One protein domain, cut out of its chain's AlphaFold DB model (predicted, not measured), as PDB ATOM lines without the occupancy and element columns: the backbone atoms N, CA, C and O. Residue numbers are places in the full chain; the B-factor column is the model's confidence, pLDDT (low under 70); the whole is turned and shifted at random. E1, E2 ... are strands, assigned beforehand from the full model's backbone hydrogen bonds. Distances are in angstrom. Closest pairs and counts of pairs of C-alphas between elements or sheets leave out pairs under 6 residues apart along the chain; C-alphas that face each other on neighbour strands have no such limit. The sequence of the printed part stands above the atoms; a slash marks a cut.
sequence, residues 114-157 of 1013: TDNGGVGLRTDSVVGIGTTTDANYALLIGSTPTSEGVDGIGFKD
ATOM      1  N   THR A 114      32.549  13.987  -0.520       53.69
ATOM      2  CA  THR A 114      31.220  13.375  -0.611       53.69
ATOM      3  C   THR A 114      31.428  11.973  -1.164       53.69
ATOM      4  O   THR A 114      32.081  11.798  -2.194       53.69
ATOM      5  N   ASP A 115      30.974  10.948  -0.448       53.34
ATOM      6  CA  ASP A 115      30.971   9.615  -1.029       53.34
ATOM      7  C   ASP A 115      29.873   9.519  -2.096       53.34
ATOM      8  O   ASP A 115      28.873  10.242  -2.089       53.34
ATOM      9  N   ASN A 116      30.081   8.642  -3.073       54.69
ATOM     10  CA  ASN A 116      29.235   8.516  -4.262       54.69
ATOM     11  C   ASN A 116      27.847   7.889  -3.967       54.69
ATOM     12  O   ASN A 116      27.251   7.260  -4.837       54.69
ATOM     13  N   GLY A 117      27.356   8.007  -2.728       60.22
ATOM     14  CA  GLY A 117      26.092   7.457  -2.239       60.22
ATOM     15  C   GLY A 117      25.178   8.478  -1.554       60.22
ATOM     16  O   GLY A 117      24.057   8.124  -1.201       60.22
ATOM     17  N   GLY A 118      25.605   9.735  -1.397       52.94
ATOM     18  CA  GLY A 118      24.720  10.807  -0.934       52.94
ATOM     19  C   GLY A 118      24.338  10.747   0.547       52.94
ATOM     20  O   GLY A 118      23.273  11.252   0.902       52.94
ATOM     21  N   VAL A 119      25.181  10.185   1.423       50.34
ATOM     22  CA  VAL A 119      24.955  10.246   2.877       50.34
ATOM     23  C   VAL A 119      26.264  10.531   3.621       50.34
ATOM     24  O   VAL A 119      26.887   9.639   4.182       50.34
ATOM     25  N   GLY A 120      26.649  11.810   3.674       56.00
ATOM     26  CA  GLY A 120      27.575  12.324   4.690       56.00
ATOM     27  C   GLY A 120      28.681  13.253   4.187       56.00
ATOM     28  O   GLY A 120      29.168  13.142   3.064       56.00
ATOM     29  N   LEU A 121      29.083  14.174   5.065       58.75
ATOM     30  CA  LEU A 121      30.313  14.961   4.957       58.75
ATOM     31  C   LEU A 121      31.430  14.182   5.670       58.75
ATOM     32  O   LEU A 121      31.287  13.902   6.859       58.75
ATOM     33  N   ARG A 122      32.536  13.847   4.991       60.97
ATOM     34  CA  ARG A 122      33.750  13.323   5.647       60.97
ATOM     35  C   ARG A 122      35.014  14.012   5.139       60.97
ATOM     36  O   ARG A 122      35.061  14.469   3.995       60.97
ATOM     37  N   THR A 123      36.034  14.072   5.986       63.81
ATOM     38  CA  THR A 123      37.321  14.725   5.715       63.81
ATOM     39  C   THR A 123      38.463  13.773   6.080       63.81
ATOM     40  O   THR A 123      38.354  13.029   7.050       63.81
ATOM     41  N   ASP A 124      39.565  13.799   5.322       66.94
ATOM     42  CA  ASP A 124      40.796  13.053   5.668       66.94
ATOM     43  C   ASP A 124      41.727  13.874   6.582       66.94
ATOM     44  O   ASP A 124      42.750  13.396   7.065       66.94
ATOM     45  N   SER A 125      41.383  15.145   6.800       71.31
ATOM     46  CA  SER A 125      42.073  16.077   7.692       71.31
ATOM     47  C   SER A 125      41.163  16.472   8.849       71.31
ATOM     48  O   SER A 125      39.938  16.450   8.718       71.31
ATOM     49  N   VAL A 126      41.769  16.874   9.964       80.81
ATOM     50  CA  VAL A 126      41.059  17.449  11.111       80.81
ATOM     51  C   VAL A 126      40.279  18.702  10.696       80.81
ATOM     52  O   VAL A 126      40.771  19.517   9.915       80.81
ATOM     53  N   VAL A 127      39.055  18.857  11.204       82.81
ATOM     54  CA  VAL A 127      38.162  19.976  10.855       82.81
ATOM     55  C   VAL A 127      38.044  20.937  12.028       82.81
ATOM     56  O   VAL A 127      37.700  20.529  13.132       82.81
ATOM     57  N   GLY A 128      38.282  22.224  11.774       84.31
ATOM     58  CA  GLY A 128      38.009  23.312  12.712       84.31
ATOM     59  C   GLY A 128      36.804  24.131  12.250       84.31
ATOM     60  O   GLY A 128      36.799  24.635  11.127       84.31
ATOM     61  N   ILE A 129      35.790  24.285  13.101       84.19
ATOM     62  CA  ILE A 129      34.650  25.183  12.877       84.19
ATOM     63  C   ILE A 129      34.737  26.335  13.878       84.19
ATOM     64  O   ILE A 129      34.687  26.126  15.089       84.19
ATOM     65  N   GLY A 130      34.879  27.565  13.375       82.50
ATOM     66  CA  GLY A 130      35.060  28.751  14.224       82.50
ATOM     67  C   GLY A 130      36.387  28.757  14.995       82.50
ATOM     68  O   GLY A 130      36.493  29.429  16.016       82.50
ATOM     69  N   THR A 131      37.375  27.986  14.531       82.00
ATOM     70  CA  THR A 131      38.660  27.756  15.201       82.00
ATOM     71  C   THR A 131      39.728  27.278  14.222       82.00
ATOM     72  O   THR A 131      39.417  26.907  13.088       82.00
ATOM     73  N   THR A 132      40.987  27.269  14.655       81.12
ATOM     74  CA  THR A 132      42.065  26.565  13.952       81.12
ATOM     75  C   THR A 132      42.015  25.078  14.275       81.12
ATOM     76  O   THR A 132      41.677  24.686  15.386       81.12
ATOM     77  N   THR A 133      42.383  24.237  13.317       78.25
ATOM     78  CA  THR A 133      42.437  22.785  13.516       78.25
ATOM     79  C   THR A 133      43.441  22.386  14.602       78.25
ATOM     80  O   THR A 133      44.561  22.895  14.612       78.25
ATOM     81  N   ASP A 134      43.078  21.419  15.446       83.50
ATOM     82  CA  ASP A 134      43.959  20.774  16.429       83.50
ATOM     83  C   ASP A 134      44.079  19.288  16.070       83.50
ATOM     84  O   ASP A 134      43.071  18.593  15.953       83.50
ATOM     85  N   ALA A 135      45.307  18.791  15.893       84.62
ATOM     86  CA  ALA A 135      45.569  17.403  15.498       84.62
ATOM     87  C   ALA A 135      45.050  16.369  16.515       84.62
ATOM     88  O   ALA A 135      44.924  15.192  16.186       84.62
ATOM     89  N   ASN A 136      44.742  16.792  17.742       84.94
ATOM     90  CA  ASN A 136      44.179  15.927  18.770       84.94
ATOM     91  C   ASN A 136      42.689  15.617  18.574       84.94
ATOM     92  O   ASN A 136      42.196  14.714  19.245       84.94
ATOM     93  N   TYR A 137      41.979  16.344  17.705       88.06
ATOM     94  CA  TYR A 137      40.535  16.207  17.517       88.06
ATOM     95  C   TYR A 137      40.190  16.057  16.036       88.06
ATOM     96  O   TYR A 137      40.590  16.871  15.211       88.06
ATOM     97  N   ALA A 138      39.390  15.045  15.697       86.69
ATOM     98  CA  ALA A 138      38.894  14.847  14.333       86.69
ATOM     99  C   ALA A 138      37.978  16.005  13.893       86.69
ATOM    100  O   ALA A 138      38.022  16.450  12.745       86.69
ATOM    101  N   LEU A 139      37.192  16.527  14.837       87.94
ATOM    102  CA  LEU A 139      36.378  17.727  14.693       87.94
ATOM    103  C   LEU A 139      36.539  18.585  15.946       87.94
ATOM    104  O   LEU A 139      36.328  18.092  17.056       87.94
ATOM    105  N   LEU A 140      36.872  19.858  15.751       90.31
ATOM    106  CA  LEU A 140      36.942  20.875  16.790       90.31
ATOM    107  C   LEU A 140      35.989  22.024  16.460       90.31
ATOM    108  O   LEU A 140      36.044  22.605  15.375       90.31
ATOM    109  N   ILE A 141      35.122  22.365  17.408       91.00
ATOM    110  CA  ILE A 141      34.197  23.491  17.319       91.00
ATOM    111  C   ILE A 141      34.532  24.453  18.457       91.00
ATOM    112  O   ILE A 141      34.488  24.063  19.623       91.00
ATOM    113  N   GLY A 142      34.854  25.705  18.128       91.31
ATOM    114  CA  GLY A 142      35.296  26.683  19.126       91.31
ATOM    115  C   GLY A 142      36.685  26.359  19.687       91.31
ATOM    116  O   GLY A 142      37.602  26.028  18.944       91.31
ATOM    117  N   SER A 143      36.886  26.480  20.996       90.06
ATOM    118  CA  SER A 143      38.217  26.298  21.597       90.06
ATOM    119  C   SER A 143      38.534  24.830  21.906       90.06
ATOM    120  O   SER A 143      37.669  23.962  21.842       90.06
ATOM    121  N   THR A 144      39.784  24.530  22.260       91.06
ATOM    122  CA  THR A 144      40.197  23.184  22.683       91.06
ATOM    123  C   THR A 144      39.537  22.804  24.025       91.06
ATOM    124  O   THR A 144      39.829  23.447  25.031       91.06
ATOM    125  N   PRO A 145      38.709  21.739  24.106       89.94
ATOM    126  CA  PRO A 145      37.927  21.395  25.308       89.94
ATOM    127  C   PRO A 145      38.756  20.789  26.456       89.94
ATOM    128  O   PRO A 145      38.222  20.378  27.480       89.94
ATOM    129  N   THR A 146      40.072  20.666  26.299       87.00
ATOM    130  CA  THR A 146      40.991  20.330  27.404       87.00
ATOM    131  C   THR A 146      41.648  21.561  28.016       87.00
ATOM    132  O   THR A 146      42.383  21.432  28.990       87.00
ATOM    133  N   SER A 147      41.429  22.740  27.438       86.44
ATOM    134  CA  SER A 147      41.906  24.001  27.990       86.44
ATOM    135  C   SER A 147      40.903  24.515  29.023       86.44
ATOM    136  O   SER A 147      39.694  24.489  28.806       86.44
ATOM    137  N   GLU A 148      41.404  24.957  30.171       83.44
ATOM    138  CA  GLU A 148      40.568  25.473  31.254       83.44
ATOM    139  C   GLU A 148      39.949  26.832  30.877       83.44
ATOM    140  O   GLU A 148      40.611  27.679  30.279       83.44
ATOM    141  N   GLY A 149      38.677  27.043  31.234       83.25
ATOM    142  CA  GLY A 149      37.998  28.341  31.112       83.25
ATOM    143  C   GLY A 149      37.604  28.775  29.695       83.25
ATOM    144  O   GLY A 149      37.265  29.941  29.506       83.25
ATOM    145  N   VAL A 150      37.647  27.878  28.706       85.50
ATOM    146  CA  VAL A 150      37.242  28.171  27.320       85.50
ATOM    147  C   VAL A 150      36.078  27.292  26.881       85.50
ATOM    148  O   VAL A 150      35.989  26.146  27.310       85.50
ATOM    149  N   ASP A 151      35.231  27.793  25.983       89.12
ATOM    150  CA  ASP A 151      34.093  27.042  25.442       89.12
ATOM    151  C   ASP A 151      34.490  26.310  24.154       89.12
ATOM    152  O   ASP A 151      34.998  26.912  23.197       89.12
ATOM    153  N   GLY A 152      34.267  24.997  24.126       91.44
ATOM    154  CA  GLY A 152      34.756  24.135  23.060       91.44
ATOM    155  C   GLY A 152      34.101  22.762  23.030       91.44
ATOM    156  O   GLY A 152      33.719  22.220  24.066       91.44
ATOM    157  N   ILE A 153      33.995  22.185  21.831       92.50
ATOM    158  CA  ILE A 153      33.559  20.800  21.614       92.50
ATOM    159  C   ILE A 153      34.571  20.107  20.708       92.50
ATOM    160  O   ILE A 153      34.865  20.589  19.615       92.50
ATOM    161  N   GLY A 154      35.080  18.959  21.145       92.00
ATOM    162  CA  GLY A 154      36.066  18.169  20.420       92.00
ATOM    163  C   GLY A 154      35.669  16.701  20.338       92.00
ATOM    164  O   GLY A 154      35.267  16.106  21.336       92.00
ATOM    165  N   PHE A 155      35.822  16.116  19.154       89.94
ATOM    166  CA  PHE A 155      35.611  14.690  18.905       89.94
ATOM    167  C   PHE A 155      36.964  13.987  18.800       89.94
ATOM    168  O   PHE A 155      37.776  14.349  17.943       89.94
ATOM    169  N   LYS A 156      37.216  12.993  19.654       87.62
ATOM    170  CA  LYS A 156      38.480  12.241  19.684       87.62
ATOM    171  C   LYS A 156      38.222  10.779  20.037       87.62
ATOM    172  O   LYS A 156      37.601  10.518  21.054       87.62
ATOM    173  N   ASP A 157      38.709   9.846  19.219       84.94
ATOM    174  CA  ASP A 157      38.674   8.396  19.487       84.94
ATOM    175  C   ASP A 157      37.277   7.823  19.837       84.94
ATOM    176  O   ASP A 157      37.162   6.808  20.514       84.94
TER     177      ASP A 157
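Overview. This is residues 114 to 157 of the 1013 residues of an uncharacterized protein of Candidatus Woesearchaeota archaeon (UniProt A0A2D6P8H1). With little regular structure, the domain begins as a loose tail, of which residues 115 to 121 stick out, and goes on into a small sheet of three short strands, with the loop from E2 to E3 at the end away from the tail. The printed part has 44 residues, 12 of them in named elements, and is all strand: E1, E2, E3 along the chain, a mixed sheet in the same order. It is loose, with a radius of gyration of the C-alphas of 12.1 A and spans of 41 by 17 by 15 A.

Arrangement. Edge strand E1, residues 127 to 129, is parallel to E2, residues 139 to 142, at 22 degrees; N 129 and O 140, 2.8 A apart, are within hydrogen-bond range. Inner strand E2 forms an antiparallel hairpin with edge strand E3, residues 152 to 156, at 170 degrees; N 153 and O 141 are within range at 2.9 A. E1 and E3 are apart.

Along the chain. From first to last C-alpha, E1 measures 6.6 A, starting at (38.162, 19.976, 10.855), E2 10.1 A, and E3 12.9 A, ending at (38.480, 12.241, 19.684).

Size, cuts and confidence. The farthest C-alphas, of Asn 116 and Gly 149, are 41.5 A apart. The printed part has no cut; both links, 9 residues each, are short. Residues 114 to 124 have pLDDT under 70.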